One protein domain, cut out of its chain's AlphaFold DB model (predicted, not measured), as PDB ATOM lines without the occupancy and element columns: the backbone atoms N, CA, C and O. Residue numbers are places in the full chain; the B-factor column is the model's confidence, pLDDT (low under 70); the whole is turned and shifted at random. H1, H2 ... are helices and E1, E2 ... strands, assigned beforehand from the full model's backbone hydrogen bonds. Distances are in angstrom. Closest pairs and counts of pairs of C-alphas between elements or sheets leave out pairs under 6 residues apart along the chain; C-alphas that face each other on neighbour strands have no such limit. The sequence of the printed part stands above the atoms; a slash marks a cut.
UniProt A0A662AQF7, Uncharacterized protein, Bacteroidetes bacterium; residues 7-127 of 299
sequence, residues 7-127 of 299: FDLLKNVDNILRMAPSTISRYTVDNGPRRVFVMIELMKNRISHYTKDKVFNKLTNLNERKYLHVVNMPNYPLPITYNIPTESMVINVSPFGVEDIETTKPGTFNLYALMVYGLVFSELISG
ATOM      1  N   PHE A   7       3.895 -57.824 -48.287       96.50
ATOM      2  CA  PHE A   7       3.509 -58.002 -49.688       96.50
ATOM      3  C   PHE A   7       3.759 -59.418 -50.190       96.50
ATOM      4  O   PHE A   7       4.901 -59.883 -50.245       96.50
ATOM      5  N   ASP A   8       2.705 -60.075 -50.655       95.25
ATOM      6  CA  ASP A   8       2.761 -61.436 -51.171       95.25
ATOM      7  C   ASP A   8       3.397 -61.498 -52.556       95.25
ATOM      8  O   ASP A   8       4.099 -62.470 -52.866       95.25
ATOM      9  N   LEU A   9       3.195 -60.470 -53.394       95.12
ATOM     10  CA  LEU A   9       3.838 -60.405 -54.708       95.12
ATOM     11  C   LEU A   9       5.349 -60.177 -54.595       95.12
ATOM     12  O   LEU A   9       6.088 -60.500 -55.526       95.12
ATOM     13  N   LEU A  10       5.812 -59.649 -53.459       94.12
ATOM     14  CA  LEU A  10       7.220 -59.381 -53.170       94.12
ATOM     15  C   LEU A  10       7.818 -60.366 -52.162       94.12
ATOM     16  O   LEU A  10       8.775 -60.028 -51.476       94.12
ATOM     17  N   LYS A  11       7.291 -61.593 -52.071       92.56
ATOM     18  CA  LYS A  11       7.822 -62.646 -51.183       92.56
ATOM     19  C   LYS A  11       7.899 -62.211 -49.709       92.56
ATOM     20  O   LYS A  11       8.911 -62.430 -49.050       92.56
ATOM     21  N   ASN A  12       6.815 -61.640 -49.188       94.00
ATOM     22  CA  ASN A  12       6.668 -61.207 -47.795       94.00
ATOM     23  C   ASN A  12       7.590 -60.048 -47.377       94.00
ATOM     24  O   ASN A  12       7.936 -59.940 -46.202       94.00
ATOM     25  N   VAL A  13       7.976 -59.177 -48.315       96.31
ATOM     26  CA  VAL A  13       8.639 -57.905 -47.984       96.31
ATOM     27  C   VAL A  13       7.711 -57.052 -47.124       96.31
ATOM     28  O   VAL A  13       6.533 -56.897 -47.451       96.31
ATOM     29  N   ASP A  14       8.253 -56.488 -46.047       96.75
ATOM     30  CA  ASP A  14       7.517 -55.612 -45.141       96.75
ATOM     31  C   ASP A  14       7.068 -54.325 -45.852       96.75
ATOM     32  O   ASP A  14       7.831 -53.676 -46.565       96.75
ATOM     33  N   ASN A  15       5.819 -53.922 -45.637       96.12
ATOM     34  CA  ASN A  15       5.307 -52.635 -46.093       96.12
ATOM     35  C   ASN A  15       5.808 -51.485 -45.212       96.12
ATOM     36  O   ASN A  15       6.042 -50.375 -45.698       96.12
ATOM     37  N   ILE A  16       5.940 -51.767 -43.914       96.50
ATOM     38  CA  ILE A  16       6.241 -50.831 -42.835       96.50
ATOM     39  C   ILE A  16       7.324 -51.452 -41.962       96.50
ATOM     40  O   ILE A  16       7.285 -52.640 -41.653       96.50
ATOM     41  N   LEU A  17       8.279 -50.638 -41.530       96.25
ATOM     42  CA  LEU A  17       9.349 -51.071 -40.648       96.25
ATOM     43  C   LEU A  17       8.951 -50.934 -39.177       96.25
ATOM     44  O   LEU A  17       8.244 -50.010 -38.760       96.25
ATOM     45  N   ARG A  18       9.460 -51.866 -38.373       95.94
ATOM     46  CA  ARG A  18       9.333 -51.883 -36.909       95.94
ATOM     47  C   ARG A  18      10.717 -51.932 -36.264       95.94
ATOM     48  O   ARG A  18      10.980 -52.729 -35.372       95.94
ATOM     49  N   MET A  19      11.628 -51.108 -36.772       95.44
ATOM     50  CA  MET A  19      13.023 -51.080 -36.345       95.44
ATOM     51  C   MET A  19      13.206 -50.115 -35.177       95.44
ATOM     52  O   MET A  19      12.712 -48.986 -35.204       95.44
ATOM     53  N   ALA A  20      13.958 -50.550 -34.164       95.56
ATOM     54  CA  ALA A  20      14.380 -49.675 -33.080       95.56
ATOM     55  C   ALA A  20      15.237 -48.507 -33.617       95.56
ATOM     56  O   ALA A  20      15.934 -48.684 -34.626       95.56
ATOM     57  N   PRO A  21      15.255 -47.345 -32.934       93.62
ATOM     58  CA  PRO A  21      16.072 -46.198 -33.332       93.62
ATOM     59  C   PRO A  21      17.553 -46.555 -33.535       93.62
ATOM     60  O   PRO A  21      18.169 -46.156 -34.516       93.62
ATOM     61  N   SER A  22      18.113 -47.394 -32.661       94.38
ATOM     62  CA  SER A  22      19.500 -47.858 -32.775       94.38
ATOM     63  C   SER A  22      19.748 -48.707 -34.023       94.38
ATOM     64  O   SER A  22      20.820 -48.624 -34.619       94.38
ATOM     65  N   THR A  23      18.770 -49.510 -34.449       94.94
ATOM     66  CA  THR A  23      18.886 -50.358 -35.640       94.94
ATOM     67  C   THR A  23      18.807 -49.528 -36.915       94.94
ATOM     68  O   THR A  23      19.616 -49.738 -37.813       94.94
ATOM     69  N   ILE A  24      17.883 -48.563 -37.006       93.00
ATOM     70  CA  ILE A  24      17.782 -47.692 -38.190       93.00
ATOM     71  C   ILE A  24      19.010 -46.779 -38.329       93.00
ATOM     72  O   ILE A  24      19.484 -46.551 -39.442       93.00
ATOM     73  N   SER A  25      19.592 -46.333 -37.209       91.31
ATOM     74  CA  SER A  25      20.839 -45.561 -37.208       91.31
ATOM     75  C   SER A  25      22.007 -46.307 -37.858       91.31
ATOM     76  O   SER A  25      22.808 -45.671 -38.529       91.31
ATOM     77  N   ARG A  26      22.076 -47.644 -37.750       94.12
ATOM     78  CA  ARG A  26      23.146 -48.453 -38.377       94.12
ATOM     79  C   ARG A  26      23.125 -48.428 -39.904       94.12
ATOM     80  O   ARG A  26      24.150 -48.685 -40.518       94.12
ATOM     81  N   TYR A  27      21.970 -48.151 -40.502       95.81
ATOM     82  CA  TYR A  27      21.812 -48.054 -41.955       95.81
ATOM     83  C   TYR A  27      21.786 -46.606 -42.444       95.81
ATOM     84  O   TYR A  27      21.628 -46.378 -43.640       95.81
ATOM     85  N   THR A  28      21.851 -45.628 -41.538       94.75
ATOM     86  CA  THR A  28      21.676 -44.218 -41.892       94.75
ATOM     87  C   THR A  28      22.853 -43.730 -42.724       94.75
ATOM     88  O   THR A  28      24.007 -43.959 -42.384       94.75
ATOM     89  N   VAL A  29      22.538 -43.037 -43.813       94.75
ATOM     90  CA  VAL A  29      23.518 -42.379 -44.674       94.75
ATOM     91  C   VAL A  29      23.939 -41.058 -44.034       94.75
ATOM     92  O   VAL A  29      23.089 -40.227 -43.686       94.75
ATOM     93  N   ASP A  30      25.246 -40.831 -43.922       91.94
ATOM     94  CA  ASP A  30      25.805 -39.641 -43.283       91.94
ATOM     95  C   ASP A  30      25.371 -38.344 -43.970       91.94
ATOM     96  O   ASP A  30      25.598 -38.103 -45.162       91.94
ATOM     97  N   ASN A  31      24.749 -37.456 -43.187       90.12
ATOM     98  CA  ASN A  31      24.113 -36.226 -43.666       90.12
ATOM     99  C   ASN A  31      23.048 -36.451 -44.761       90.12
ATOM    100  O   ASN A  31      22.654 -35.495 -45.432       90.12
ATOM    101  N   GLY A  32      22.542 -37.677 -44.928       92.12
ATOM    102  CA  GLY A  32      21.619 -38.057 -45.998       92.12
ATOM    103  C   GLY A  32      20.404 -37.129 -46.125       92.12
ATOM    104  O   GLY A  32      20.198 -36.571 -47.207       92.12
ATOM    105  N   PRO A  33      19.644 -36.845 -45.044       92.38
ATOM    106  CA  PRO A  33      18.527 -35.901 -45.104       92.38
ATOM    107  C   PRO A  33      18.941 -34.515 -45.614       92.38
ATOM    108  O   PRO A  33      18.297 -33.964 -46.504       92.38
ATOM    109  N   ARG A  34      20.062 -33.968 -45.121       91.25
ATOM    110  CA  ARG A  34      20.574 -32.659 -45.561       91.25
ATOM    111  C   ARG A  34      20.907 -32.663 -47.050       91.25
ATOM    112  O   ARG A  34      20.570 -31.698 -47.731       91.25
ATOM    113  N   ARG A  35      21.528 -33.729 -47.562       92.44
ATOM    114  CA  ARG A  35      21.850 -33.867 -48.991       92.44
ATOM    115  C   ARG A  35      20.589 -33.899 -49.847       92.44
ATOM    116  O   ARG A  35      20.500 -33.134 -50.802       92.44
ATOM    117  N   VAL A  36      19.586 -34.692 -49.457       92.94
ATOM    118  CA  VAL A  36      18.271 -34.713 -50.127       92.94
ATOM    119  C   VAL A  36      17.677 -33.307 -50.192       92.94
ATOM    120  O   VAL A  36      17.218 -32.875 -51.250       92.94
ATOM    121  N   PHE A  37      17.728 -32.563 -49.088       92.00
ATOM    122  CA  PHE A  37      17.154 -31.221 -49.018       92.00
ATOM    123  C   PHE A  37      17.873 -30.228 -49.924       92.00
ATOM    124  O   PHE A  37      17.215 -29.509 -50.671       92.00
ATOM    125  N   VAL A  38      19.207 -30.214 -49.893       91.00
ATOM    126  CA  VAL A  38      20.018 -29.335 -50.746       91.00
ATOM    127  C   VAL A  38      19.748 -29.629 -52.220       91.00
ATOM    128  O   VAL A  38      19.468 -28.704 -52.977       91.00
ATOM    129  N   MET A  39      19.755 -30.904 -52.618       91.69
ATOM    130  CA  MET A  39      19.512 -31.289 -54.011       91.69
ATOM    131  C   MET A  39      18.134 -30.827 -54.492       91.69
ATOM    132  O   MET A  39      18.024 -30.250 -55.573       91.69
ATOM    133  N   ILE A  40      17.084 -31.026 -53.688       93.12
ATOM    134  CA  ILE A  40      15.726 -30.601 -54.055       93.12
ATOM    135  C   ILE A  40      15.605 -29.065 -54.085       93.12
ATOM    136  O   ILE A  40      14.973 -28.534 -55.002       93.12
ATOM    137  N   GLU A  41      16.234 -28.341 -53.150       91.62
ATOM    138  CA  GLU A  41      16.224 -26.867 -53.117       91.62
ATOM    139  C   GLU A  41      16.852 -26.255 -54.372       91.62
ATOM    140  O   GLU A  41      16.274 -25.334 -54.953       91.62
ATOM    141  N   LEU A  42      17.951 -26.829 -54.876       88.62
ATOM    142  CA  LEU A  42      18.594 -26.390 -56.123       88.62
ATOM    143  C   LEU A  42      17.656 -26.448 -57.341       88.62
ATOM    144  O   LEU A  42      17.873 -25.753 -58.334       88.62
ATOM    145  N   MET A  43      16.593 -27.254 -57.281       88.25
ATOM    146  CA  MET A  43      15.626 -27.427 -58.366       88.25
ATOM    147  C   MET A  43      14.247 -26.833 -58.089       88.25
ATOM    148  O   MET A  43      13.338 -26.989 -58.907       88.25
ATOM    149  N   LYS A  44      14.084 -26.085 -56.998       90.38
ATOM    150  CA  LYS A  44      12.807 -25.481 -56.593       90.38
ATOM    151  C   LYS A  44      12.094 -24.724 -57.703       90.38
ATOM    152  O   LYS A  44      10.888 -24.885 -57.878       90.38
ATOM    153  N   ASN A  45      12.824 -23.939 -58.492       90.62
ATOM    154  CA  ASN A  45      12.238 -23.144 -59.576       90.62
ATOM    155  C   ASN A  45      11.813 -23.994 -60.783       90.62
ATOM    156  O   ASN A  45      10.948 -23.578 -61.545       90.62
ATOM    157  N   ARG A  46      12.372 -25.200 -60.933       89.44
ATOM    158  CA  ARG A  46      12.049 -26.143 -62.017       89.44
ATOM    159  C   ARG A  46      10.883 -27.070 -61.667       89.44
ATOM    160  O   ARG A  46      10.283 -27.666 -62.556       89.44
ATOM    161  N   ILE A  47      10.561 -27.206 -60.382       91.06
ATOM    162  CA  ILE A  47       9.441 -28.023 -59.919       91.06
ATOM    163  C   ILE A  47       8.141 -27.229 -60.091       91.06
ATOM    164  O   ILE A  47       7.922 -26.213 -59.422       91.06
ATOM    165  N   SER A  48       7.270 -27.729 -60.967       90.12
ATOM    166  CA  SER A  48       5.892 -27.269 -61.160       90.12
ATOM    167  C   SER A  48       4.942 -28.439 -60.896       90.12
ATOM    168  O   SER A  48       4.589 -29.195 -61.797       90.12
ATOM    169  N   HIS A  49       4.623 -28.662 -59.620       93.81
ATOM    170  CA  HIS A  49       3.764 -29.755 -59.163       93.81
ATOM    171  C   HIS A  49       2.982 -29.306 -57.923       93.81
ATOM    172  O   HIS A  49       3.519 -28.567 -57.098       93.81
ATOM    173  N   TYR A  50       1.738 -29.764 -57.751       93.38
ATOM    174  CA  TYR A  50       0.848 -29.294 -56.674       93.38
ATOM    175  C   TYR A  50       1.363 -29.608 -55.256       93.38
ATOM    176  O   TYR A  50       0.928 -29.001 -54.283       93.38
ATOM    177  N   THR A  51       2.301 -30.547 -55.124       94.75
ATOM    178  CA  THR A  51       2.915 -30.922 -53.837       94.75
ATOM    179  C   THR A  51       4.068 -30.011 -53.424       94.75
ATOM    180  O   THR A  51       4.576 -30.163 -52.313       94.75
ATOM    181  N   LYS A  52       4.498 -29.099 -54.310       93.88
ATOM    182  CA  LYS A  52       5.699 -28.269 -54.160       93.88
ATOM    183  C   LYS A  52       5.749 -27.610 -52.792       93.88
ATOM    184  O   LYS A  52       6.669 -27.873 -52.027       93.88
ATOM    185  N   ASP A  53       4.735 -26.824 -52.457       91.44
ATOM    186  CA  ASP A  53       4.743 -26.004 -51.248       91.44
ATOM    187  C   ASP A  53       4.888 -26.839 -49.976       91.44
ATOM    188  O   ASP A  53       5.710 -26.520 -49.126       91.44
ATOM    189  N   LYS A  54       4.152 -27.949 -49.853       90.75
ATOM    190  CA  LYS A  54       4.243 -28.812 -48.666       90.75
ATOM    191  C   LYS A  54       5.589 -29.533 -48.586       90.75
ATOM    192  O   LYS A  54       6.133 -29.653 -47.491       90.75
ATOM    193  N   VAL A  55       6.150 -29.974 -49.719       93.31
ATOM    194  CA  VAL A  55       7.510 -30.533 -49.742       93.31
ATOM    195  C   VAL A  55       8.499 -29.473 -49.261       93.31
ATOM    196  O   VAL A  55       9.220 -29.726 -48.305       93.31
ATOM    197  N   PHE A  56       8.485 -28.270 -49.838       91.75
ATOM    198  CA  PHE A  56       9.412 -27.197 -49.467       91.75
ATOM    199  C   PHE A  56       9.224 -26.688 -48.034       91.75
ATOM    200  O   PHE A  56      10.215 -26.408 -47.370       91.75
ATOM    201  N   ASN A  57       7.999 -26.655 -47.510       89.00
ATOM    202  CA  ASN A  57       7.746 -26.338 -46.102       89.00
ATOM    203  C   ASN A  57       8.373 -27.381 -45.168       89.00
ATOM    204  O   ASN A  57       9.018 -27.026 -44.184       89.00
ATOM    205  N   LYS A  58       8.263 -28.670 -45.511       87.56
ATOM    206  CA  LYS A  58       8.951 -29.738 -44.778       87.56
ATOM    207  C   LYS A  58      10.470 -29.615 -44.888       87.56
ATOM    208  O   LYS A  58      11.186 -29.873 -43.921       87.56
ATOM    209  N   LEU A  59      10.967 -29.210 -46.060       86.75
ATOM    210  CA  LEU A  59      12.387 -28.960 -46.280       86.75
ATOM    211  C   LEU A  59      12.893 -27.786 -45.454       86.75
ATOM    212  O   LEU A  59      14.033 -27.851 -45.028       86.75
ATOM    213  N   THR A  60      12.126 -26.728 -45.201       85.19
ATOM    214  CA  THR A  60      12.592 -25.559 -44.429       85.19
ATOM    215  C   THR A  60      12.380 -25.707 -42.922       85.19
ATOM    216  O   THR A  60      13.169 -25.170 -42.146       85.19
ATOM    217  N   ASN A  61      11.388 -26.488 -42.486       86.50
ATOM    218  CA  ASN A  61      11.066 -26.685 -41.074       86.50
ATOM    219  C   ASN A  61      12.021 -27.678 -40.381       86.50
ATOM    220  O   ASN A  61      11.866 -28.895 -40.495       86.50
ATOM    221  N   LEU A  62      12.972 -27.164 -39.590       83.69
ATOM    222  CA  LEU A  62      13.950 -27.967 -38.836       83.69
ATOM    223  C   LEU A  62      13.309 -29.059 -37.962       83.69
ATOM    224  O   LEU A  62      13.838 -30.168 -37.887       83.69
ATOM    225  N   ASN A  63      12.147 -28.784 -37.363       83.50
ATOM    226  CA  ASN A  63      11.443 -29.747 -36.516       83.50
ATOM    227  C   ASN A  63      10.831 -30.898 -37.313       83.50
ATOM    228  O   ASN A  63      10.647 -31.982 -36.771       83.50
ATOM    229  N   GLU A  64      10.514 -30.683 -38.587       82.62
ATOM    230  CA  GLU A  64       9.960 -31.719 -39.453       82.62
ATOM    231  C   GLU A  64      11.028 -32.561 -40.148       82.62
ATOM    232  O   GLU A  64      10.750 -33.706 -40.530       82.62
ATOM    233  N   ARG A  65      12.238 -32.008 -40.304       82.00
ATOM    234  CA  ARG A  65      13.392 -32.685 -40.910       82.00
ATOM    235  C   ARG A  65      13.816 -33.929 -40.134       82.00
ATOM    236  O   ARG A  65      14.248 -34.895 -40.751       82.00
ATOM    237  N   LYS A  66      13.650 -33.928 -38.806       84.50
ATOM    238  CA  LYS A  66      14.022 -35.057 -37.933       84.50
ATOM    239  C   LYS A  66      13.207 -36.332 -38.184       84.50
ATOM    240  O   LYS A  66      13.638 -37.406 -37.796       84.50
ATOM    241  N   TYR A  67      12.057 -36.222 -38.855       89.69
ATOM    242  CA  TYR A  67      11.195 -37.360 -39.201       89.69
ATOM    243  C   TYR A  67      11.490 -37.941 -40.593       89.69
ATOM    244  O   TYR A  67      10.641 -38.623 -41.171       89.69
ATOM    245  N   LEU A  68      12.663 -37.646 -41.159       94.56
ATOM    246  CA  LEU A  68      13.177 -38.281 -42.366       94.56
ATOM    247  C   LEU A  68      14.483 -39.011 -42.040       94.56
ATOM    248  O   LEU A  68      15.464 -38.380 -41.652       94.56
ATOM    249  N   HIS A  69      14.515 -40.310 -42.316       95.50
ATOM    250  CA  HIS A  69      15.752 -41.076 -42.407       95.50
ATOM    251  C   HIS A  69      16.075 -41.363 -43.866       95.50
ATOM    252  O   HIS A  69      15.209 -41.765 -44.643       95.50
ATOM    253  N   VAL A  70      17.341 -41.181 -44.223       96.81
ATOM    254  CA  VAL A  70      17.903 -41.663 -45.485       96.81
ATOM    255  C   VAL A  70      18.834 -42.804 -45.122       96.81
ATOM    256  O   VAL A  70      19.726 -42.620 -44.296       96.81
ATOM    257  N   VAL A  71      18.581 -43.980 -45.679       97.25
ATOM    258  CA  VAL A  71      19.252 -45.221 -45.295       97.25
ATOM    259  C   VAL A  71      19.739 -45.986 -46.515       97.25
ATOM    260  O   VAL A  71      19.162 -45.867 -47.595       97.25
ATOM    261  N   ASN A  72      20.755 -46.819 -46.326       96.94
ATOM    262  CA  ASN A  72      21.166 -47.842 -47.274       96.94
ATOM    263  C   ASN A  72      20.840 -49.221 -46.684       96.94
ATOM    264  O   ASN A  72      21.562 -49.725 -45.827       96.94
ATOM    265  N   MET A  73      19.729 -49.824 -47.116       96.50
ATOM    266  CA  MET A  73      19.309 -51.168 -46.706       96.50
ATOM    267  C   MET A  73      19.293 -52.094 -47.930       96.50
ATOM    268  O   MET A  73      18.260 -52.206 -48.595       96.50
ATOM    269  N   PRO A  74      20.405 -52.777 -48.259       94.50
ATOM    270  CA  PRO A  74      20.504 -53.608 -49.465       94.50
ATOM    271  C   PRO A  74      19.454 -54.723 -49.546       94.50
ATOM    272  O   PRO A  74      18.962 -55.040 -50.623       94.50
ATOM    273  N   ASN A  75      19.053 -55.273 -48.397       94.12
ATOM    274  CA  ASN A  75      18.079 -56.365 -48.319       94.12
ATOM    275  C   ASN A  75      16.616 -55.896 -48.397       94.12
ATOM    276  O   ASN A  75      15.710 -56.727 -48.434       94.12
ATOM    277  N   TYR A  76      16.367 -54.584 -48.397       96.44
ATOM    278  CA  TYR A  76      15.026 -54.023 -48.498       96.44
ATOM    279  C   TYR A  76      14.820 -53.430 -49.901       96.44
ATOM    280  O   TYR A  76      15.468 -52.447 -50.248       96.44
ATOM    281  N   PRO A  77      13.929 -53.990 -50.733       95.19
ATOM    282  CA  PRO A  77      13.885 -53.639 -52.153       95.19
ATOM    283  C   PRO A  77      13.117 -52.349 -52.464       95.19
ATOM    284  O   PRO A  77      13.208 -51.836 -53.578       95.19
ATOM    285  N   LEU A  78      12.315 -51.841 -51.524       96.69
ATOM    286  CA  LEU A  78      11.464 -50.681 -51.773       96.69
ATOM    287  C   LEU A  78      12.207 -49.384 -51.429       96.69
ATOM    288  O   LEU A  78      12.868 -49.307 -50.392       96.69
ATOM    289  N   PRO A  79      12.065 -48.327 -52.246       96.50
ATOM    290  CA  PRO A  79      12.802 -47.085 -52.041       96.50
ATOM    291  C   PRO A  79      12.186 -46.208 -50.946       96.50
ATOM    292  O   PRO A  79      12.830 -45.280 -50.467       96.50
ATOM    293  N   ILE A  80      10.940 -46.487 -50.543       97.69
ATOM    294  CA  ILE A  80      10.232 -45.746 -49.498       97.69
ATOM    295  C   ILE A  80       9.519 -46.688 -48.550       97.69
ATOM    296  O   ILE A  80       8.884 -47.661 -48.967       97.69
ATOM    297  N   THR A  81       9.568 -46.353 -47.270       97.31
ATOM    298  CA  THR A  81       8.770 -46.984 -46.224       97.31
ATOM    299  C   THR A  81       8.553 -46.026 -45.055       97.31
ATOM    300  O   THR A  81       8.970 -44.865 -45.092       97.31
ATOM    301  N   TYR A  82       7.847 -46.497 -44.038       97.19
ATOM    302  CA  TYR A  82       7.576 -45.784 -42.801       97.19
ATOM    303  C   TYR A  82       8.052 -46.649 -41.640       97.19
ATOM    304  O   TYR A  82       7.813 -47.853 -41.650       97.19
ATOM    305  N   ASN A  83       8.734 -46.058 -40.662       97.06
ATOM    306  CA  ASN A  83       9.147 -46.768 -39.457       97.06
ATOM    307  C   ASN A  83       8.247 -46.358 -38.293       97.06
ATOM    308  O   ASN A  83       8.232 -45.188 -37.914       97.06
ATOM    309  N   ILE A  84       7.512 -47.319 -37.728       95.06
ATOM    310  CA  ILE A  84       6.536 -47.063 -36.657       95.06
ATOM    311  C   ILE A  84       7.212 -46.506 -35.395       95.06
ATOM    312  O   ILE A  84       6.766 -45.463 -34.926       95.06
ATOM    313  N   PRO A  85       8.293 -47.111 -34.853       94.81
ATOM    314  CA  PRO A  85       8.851 -46.674 -33.570       94.81
ATOM    315  C   PRO A  85       9.424 -45.253 -33.572       94.81
ATOM    316  O   PRO A  85       9.464 -44.612 -32.530       94.81
ATOM    317  N   THR A  86       9.892 -44.766 -34.722       92.88
ATOM    318  CA  THR A  86      10.459 -43.412 -34.875       92.88
ATOM    319  C   THR A  86       9.492 -42.435 -35.541       92.88
ATOM    320  O   THR A  86       9.861 -41.291 -35.802       92.88
ATOM    321  N   GLU A  87       8.278 -42.889 -35.863       94.31
ATOM    322  CA  GLU A  87       7.251 -42.147 -36.599       94.31
ATOM    323  C   GLU A  87       7.754 -41.467 -37.884       94.31
ATOM    324  O   GLU A  87       7.288 -40.396 -38.288       94.31
ATOM    325  N   SER A  88       8.731 -42.079 -38.546       94.25
ATOM    326  CA  SER A  88       9.536 -41.405 -39.558       94.25
ATOM    327  C   SER A  88       9.375 -42.011 -40.943       94.25
ATOM    328  O   SER A  88       9.331 -43.232 -41.112       94.25
ATOM    329  N   MET A  89       9.421 -41.147 -41.951       96.19
ATOM    330  CA  MET A  89       9.605 -41.545 -43.339       96.19
ATOM    331  C   MET A  89      11.031 -42.056 -43.547       96.19
ATOM    332  O   MET A  89      11.988 -41.448 -43.069       96.19
ATOM    333  N   VAL A  90      11.169 -43.150 -44.289       97.56
ATOM    334  CA  VAL A  90      12.461 -43.762 -44.597       97.56
ATOM    335  C   VAL A  90      12.636 -43.804 -46.108       97.56
ATOM    336  O   VAL A  90      11.852 -44.449 -46.806       97.56
ATOM    337  N   ILE A  91      13.661 -43.113 -46.602       97.69
ATOM    338  CA  ILE A  91      14.125 -43.185 -47.988       97.69
ATOM    339  C   ILE A  91      15.282 -44.175 -48.032       97.69
ATOM    340  O   ILE A  91      16.324 -43.932 -47.427       97.69
ATOM    341  N   ASN A  92      15.105 -45.271 -48.758       97.38
ATOM    342  CA  ASN A  92      16.155 -46.247 -48.989       97.38
ATOM    343  C   ASN A  92      16.839 -45.971 -50.331       97.38
ATOM    344  O   ASN A  92      16.179 -45.968 -51.373       97.38
ATOM    345  N   VAL A  93      18.151 -45.743 -50.310       96.25
ATOM    346  CA  VAL A  93      18.937 -45.441 -51.518       96.25
ATOM    347  C   VAL A  93      19.426 -46.699 -52.237       96.25
ATOM    348  O   VAL A  93      19.701 -46.644 -53.436       96.25
ATOM    349  N   SER A  94      19.431 -47.850 -51.554       95.12
ATOM    350  CA  SER A  94      19.924 -49.117 -52.108       95.12
ATOM    351  C   SER A  94      19.248 -49.555 -53.421       95.12
ATOM    352  O   SER A  94      19.963 -50.048 -54.295       95.12
ATOM    353  N   PRO A  95      17.938 -49.316 -53.675       93.75
ATOM    354  CA  PRO A  95      17.305 -49.706 -54.940       93.75
ATOM    355  C   PRO A  95      17.822 -48.915 -56.148       93.75
ATOM    356  O   PRO A  95      17.582 -49.296 -57.292       93.75
ATOM    357  N   PHE A  96      18.538 -47.814 -55.912       92.50
ATOM    358  CA  PHE A  96      19.228 -47.061 -56.953       92.50
ATOM    359  C   PHE A  96      20.660 -47.565 -57.177       92.50
ATOM    360  O   PHE A  96      21.356 -47.012 -58.023       92.50
ATOM    361  N   GLY A  97      21.110 -48.613 -56.480       90.94
ATOM    362  CA  GLY A  97      22.457 -49.172 -56.615       90.94
ATOM    363  C   GLY A  97      23.548 -48.189 -56.198       90.94
ATOM    364  O   GLY A  97      24.563 -48.098 -56.879       90.94
ATOM    365  N   VAL A  98      23.283 -47.405 -55.153       90.62
ATOM    366  CA  VAL A  98      24.221 -46.459 -54.535       90.62
ATOM    367  C   VAL A  98      24.179 -46.632 -53.026       90.62
ATOM    368  O   VAL A  98      23.153 -47.038 -52.473       90.62
ATOM    369  N   GLU A  99      25.283 -46.307 -52.364       90.06
ATOM    370  CA  GLU A  99      25.376 -46.337 -50.902       90.06
ATOM    371  C   GLU A  99      25.050 -44.980 -50.264       90.06
ATOM    372  O   GLU A  99      24.732 -44.911 -49.079       90.06
ATOM    373  N   ASP A 100      25.074 -43.908 -51.064       89.75
ATOM    374  CA  ASP A 100      24.904 -42.521 -50.635       89.75
ATOM    375  C   ASP A 100      24.097 -41.716 -51.682       89.75
ATOM    376  O   ASP A 100      23.776 -42.196 -52.768       89.75
ATOM    377  N   ILE A 101      23.736 -40.480 -51.344       87.69
ATOM    378  CA  ILE A 101      23.162 -39.495 -52.259       87.69
ATOM    379  C   ILE A 101      24.302 -38.813 -53.020       87.69
ATOM    380  O   ILE A 101      24.996 -37.943 -52.483       87.69
ATOM    381  N   GLU A 102      24.457 -39.186 -54.286       83.06
ATOM    382  CA  GLU A 102      25.399 -38.576 -55.220       83.06
ATOM    383  C   GLU A 102      24.748 -37.413 -55.984       83.06
ATOM    384  O   GLU A 102      23.530 -37.225 -55.984       83.06
ATOM    385  N   THR A 103      25.559 -36.626 -56.692       75.25
ATOM    386  CA  THR A 103      25.078 -35.506 -57.523       75.25
ATOM    387  C   THR A 103      24.193 -35.959 -58.684       75.25
ATOM    388  O   THR A 103      23.341 -35.200 -59.145       75.25
ATOM    389  N   THR A 104      24.373 -37.192 -59.160       78.50
ATOM    390  CA  THR A 104      23.655 -37.749 -60.315       78.50
ATOM    391  C   THR A 104      22.677 -38.860 -59.932       78.50
ATOM    392  O   THR A 104      21.749 -39.138 -60.702       78.50
ATOM    393  N   LYS A 105      22.834 -39.489 -58.756       85.88
ATOM    394  CA  LYS A 105      22.084 -40.690 -58.375       85.88
ATOM    395  C   LYS A 105      21.811 -40.769 -56.856       85.88
ATOM    396  O   LYS A 105      22.747 -40.722 -56.071       85.88
ATOM    397  N   PRO A 106      20.546 -40.931 -56.425       87.31
ATOM    398  CA  PRO A 106      19.330 -40.769 -57.219       87.31
ATOM    399  C   PRO A 106      19.226 -39.330 -57.744       87.31
ATOM    400  O   PRO A 106      19.434 -38.380 -56.996       87.31
ATOM    401  N   GLY A 107      18.876 -39.155 -59.022       88.75
ATOM    402  CA  GLY A 107      18.723 -37.817 -59.598       88.75
ATOM    403  C   GLY A 107      17.681 -36.974 -58.853       88.75
ATOM    404  O   GLY A 107      16.735 -37.502 -58.268       88.75
ATOM    405  N   THR A 108      17.805 -35.651 -58.897       91.00
ATOM    406  CA  THR A 108      17.002 -34.744 -58.061       91.00
ATOM    407  C   THR A 108      15.484 -34.900 -58.217       91.00
ATOM    408  O   THR A 108      14.763 -34.856 -57.221       91.00
ATOM    409  N   PHE A 109      14.971 -35.140 -59.431       92.31
ATOM    410  CA  PHE A 109      13.541 -35.425 -59.625       92.31
ATOM    411  C   PHE A 109      13.109 -36.737 -58.963       92.31
ATOM    412  O   PHE A 109      11.986 -36.825 -58.474       92.31
ATOM    413  N   ASN A 110      13.995 -37.736 -58.888       94.88
ATOM    414  CA  ASN A 110      13.737 -38.953 -58.123       94.88
ATOM    415  C   ASN A 110      13.703 -38.652 -56.629       94.88
ATOM    416  O   ASN A 110      12.772 -39.086 -55.969       94.88
ATOM    417  N   LEU A 111      14.635 -37.856 -56.100       95.38
ATOM    418  CA  LEU A 111      14.600 -37.449 -54.690       95.38
ATOM    419  C   LEU A 111      13.307 -36.703 -54.342       95.38
ATOM    420  O   LEU A 111      12.669 -37.002 -53.334       95.38
ATOM    421  N   TYR A 112      12.871 -35.786 -55.206       96.19
ATOM    422  CA  TYR A 112      11.591 -35.102 -55.044       96.19
ATOM    423  C   TYR A 112      10.403 -36.077 -55.086       96.19
ATOM    424  O   TYR A 112       9.516 -36.010 -54.235       96.19
ATOM    425  N   ALA A 113      10.402 -37.023 -56.028       96.69
ATOM    426  CA  ALA A 113       9.379 -38.058 -56.130       96.69
ATOM    427  C   ALA A 113       9.329 -38.969 -54.895       96.69
ATOM    428  O   ALA A 113       8.246 -39.255 -54.393       96.69
ATOM    429  N   LEU A 114      10.482 -39.356 -54.348       97.12
ATOM    430  CA  LEU A 114      10.591 -40.120 -53.104       97.12
ATOM    431  C   LEU A 114      10.014 -39.342 -51.915       97.12
ATOM    432  O   LEU A 114       9.255 -39.903 -51.128       97.12
ATOM    433  N   MET A 115      10.301 -38.039 -51.822       96.25
ATOM    434  CA  MET A 115       9.708 -37.171 -50.799       96.25
ATOM    435  C   MET A 115       8.183 -37.107 -50.917       96.25
ATOM    436  O   MET A 115       7.488 -37.241 -49.912       96.25
ATOM    437  N   VAL A 116       7.644 -36.930 -52.127       96.94
ATOM    438  CA  VAL A 116       6.188 -36.919 -52.355       96.94
ATOM    439  C   VAL A 116       5.568 -38.263 -51.988       96.94
ATOM    440  O   VAL A 116       4.590 -38.290 -51.239       96.94
ATOM    441  N   TYR A 117       6.160 -39.364 -52.454       97.88
ATOM    442  CA  TYR A 117       5.702 -40.713 -52.146       97.88
ATOM    443  C   TYR A 117       5.630 -40.921 -50.636       97.88
ATOM    444  O   TYR A 117       4.593 -41.320 -50.107       97.88
ATOM    445  N   GLY A 118       6.726 -40.656 -49.927       96.81
ATOM    446  CA  GLY A 118       6.804 -40.924 -48.501       96.81
ATOM    447  C   GLY A 118       5.941 -39.984 -47.660       96.81
ATOM    448  O   GLY A 118       5.409 -40.418 -46.641       96.81
ATOM    449  N   LEU A 119       5.700 -38.747 -48.104       95.50
ATOM    450  CA  LEU A 119       4.714 -37.859 -47.480       95.50
ATOM    451  C   LEU A 119       3.297 -38.426 -47.596       95.50
ATOM    452  O   LEU A 119       2.604 -38.526 -46.589       95.50
ATOM    453  N   VAL A 120       2.877 -38.842 -48.795       96.06
ATOM    454  CA  VAL A 120       1.561 -39.478 -48.986       96.06
ATOM    455  C   VAL A 120       1.449 -40.740 -48.146       96.06
ATOM    456  O   VAL A 120       0.476 -40.917 -47.419       96.06
ATOM    457  N   PHE A 121       2.456 -41.607 -48.231       96.81
ATOM    458  CA  PHE A 121       2.464 -42.879 -47.531       96.81
ATOM    459  C   PHE A 121       2.402 -42.675 -46.012       96.81
ATOM    460  O   PHE A 121       1.508 -43.215 -45.371       96.81
ATOM    461  N   SER A 122       3.263 -41.831 -45.437       95.06
ATOM    462  CA  SER A 122       3.286 -41.574 -43.988       95.06
ATOM    463  C   SER A 122       1.972 -40.998 -43.450       95.06
ATOM    464  O   SER A 122       1.496 -41.467 -42.423       95.06
ATOM    465  N   GLU A 123       1.345 -40.048 -44.149       93.75
ATOM    466  CA  GLU A 123       0.064 -39.444 -43.737       93.75
ATOM    467  C   GLU A 123      -1.097 -40.455 -43.751       93.75
ATOM    468  O   GLU A 123      -2.012 -40.379 -42.923       93.75
ATOM    469  N   LEU A 124      -1.056 -41.411 -44.686       95.00
ATOM    470  CA  LEU A 124      -2.031 -42.496 -44.798       95.00
ATOM    471  C   LEU A 124      -1.792 -43.589 -43.749       95.00
ATOM    472  O   LEU A 124      -2.749 -44.037 -43.117       95.00
ATOM    473  N   ILE A 125      -0.536 -43.994 -43.533       94.81
ATOM    474  CA  ILE A 125      -0.164 -45.000 -42.529       94.81
ATOM    475  C   ILE A 125      -0.436 -44.499 -41.112       94.81
ATOM    476  O   ILE A 125      -1.003 -45.228 -40.303       94.81
ATOM    477  N   SER A 126      -0.097 -43.244 -40.811       91.81
ATOM    478  CA  SER A 126      -0.316 -42.665 -39.483       91.81
ATOM    479  C   SER A 126      -1.788 -42.329 -39.204       91.81
ATOM    480  O   SER A 126      -2.099 -41.770 -38.156       91.81
ATOM    481  N   GLY A 127      -2.697 -42.564 -40.158       89.81
ATOM    482  CA  GLY A 127      -4.129 -42.288 -40.018       89.81
ATOM    483  C   GLY A 127      -4.512 -40.802 -39.989       89.81
ATOM    484  O   GLY A 127      -5.681 -40.488 -39.763       89.81
TER     485      GLY A 127
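Overview. This is residues 7 to 127 of the 299 residues of an uncharacterized protein of Bacteroidetes bacterium (UniProt A0A662AQF7). A small three-stranded sheet forms a wall, and the long helix H5 packs slantwise over one of its faces, on E3 and E2, while H2 stands up from the E1 side of that same face and meets the first part of H5. H3 and the short H4 make a corner off the sheet, close to H2, and the short H1 grazes the sheet far from H3. The printed part has 121 residues, with five named helices and three named strands in the order H1 H2 H3 H4 E1 E2 E3 H5; the sheet is mixed, in the order E1 E3 E2. The class is mixed, helices and strands, with under half of the residues in named elements. The whole is compact, with a radius of gyration of the C-alphas of 13.8 A, and spans 40 by 32 by 29 A.

Along the chain. Start at the sheet with C-alpha 88 at (9.536, -41.405, -39.558), where E3, residues 88 to 92, begins its 12.5 A. E1 is residues 68 to 71, 9.7 A, and E2 is residues 80 to 83, 10.2 A. Find C-alpha 108 at (17.002, -34.744, -58.061); from there H5, residues 108 to 125, runs 25.3 A to C-alpha 125 at (-0.164, -45.000, -42.529). H2 is residues 32 to 42, 15.7 A; H3 is residues 52 to 60, 12.2 A. H1, residues 21 to 25, and H4, residues 62 to 65, are short.

Arrangement. Look first at E3, the inner strand. E1 is parallel to it at 29 degrees, with N 69 and O 89 within hydrogen-bond range at 2.9 A. E2 and E3 form an antiparallel hairpin, with N 90 and O 81 at 2.9 A. H2 and H5 lie on the same face, which gives two layers, helices on one face of a sheet. H5 lies over E3 and E2 at a height over the sheet of 8.5 A, slantwise to the strands, at 37 degrees to E3 on the local plane; the closest C-alphas of H5 and E3 are those of Gly 118 and Met 89, 5.9 A. H2 lies over E1 and stands up from the sheet at 65 degrees, on a local plane only just fitted, to 6 C-alphas. H5 touches H2 with residues 108 to 112 alone, at a steep tilt of 61 degrees, opposite ways; the C-alphas of Met 39 and Thr 108 are closest, at 5.9 A. H3 is close to H2 but not clearly touching, at Phe 37 and Leu 59, whose C-alphas are 5.9 A apart. H3 and H4 only just touch, only at the corner, with 3 pairs of C-alphas within 8 A, the closest those of Lys 58 and Glu 64, 5.8 A. H1 only grazes the sheet, and is apart from H3, H4 and H5. Every O i to N i+4 pair is within hydrogen-bond range in H1, H2, H3 and H5; H4 is too short for one.

Size, cuts and confidence. The two C-alphas farthest apart, those of Lys 11 and Asn 45, are 40.6 A apart. The printed part has no cut. The link from E3 to H5, 15 residues, is long, and residues 7 to 20 hold no named element. The mean pLDDT of the printed part is 92.8, and no printed residue is under 70.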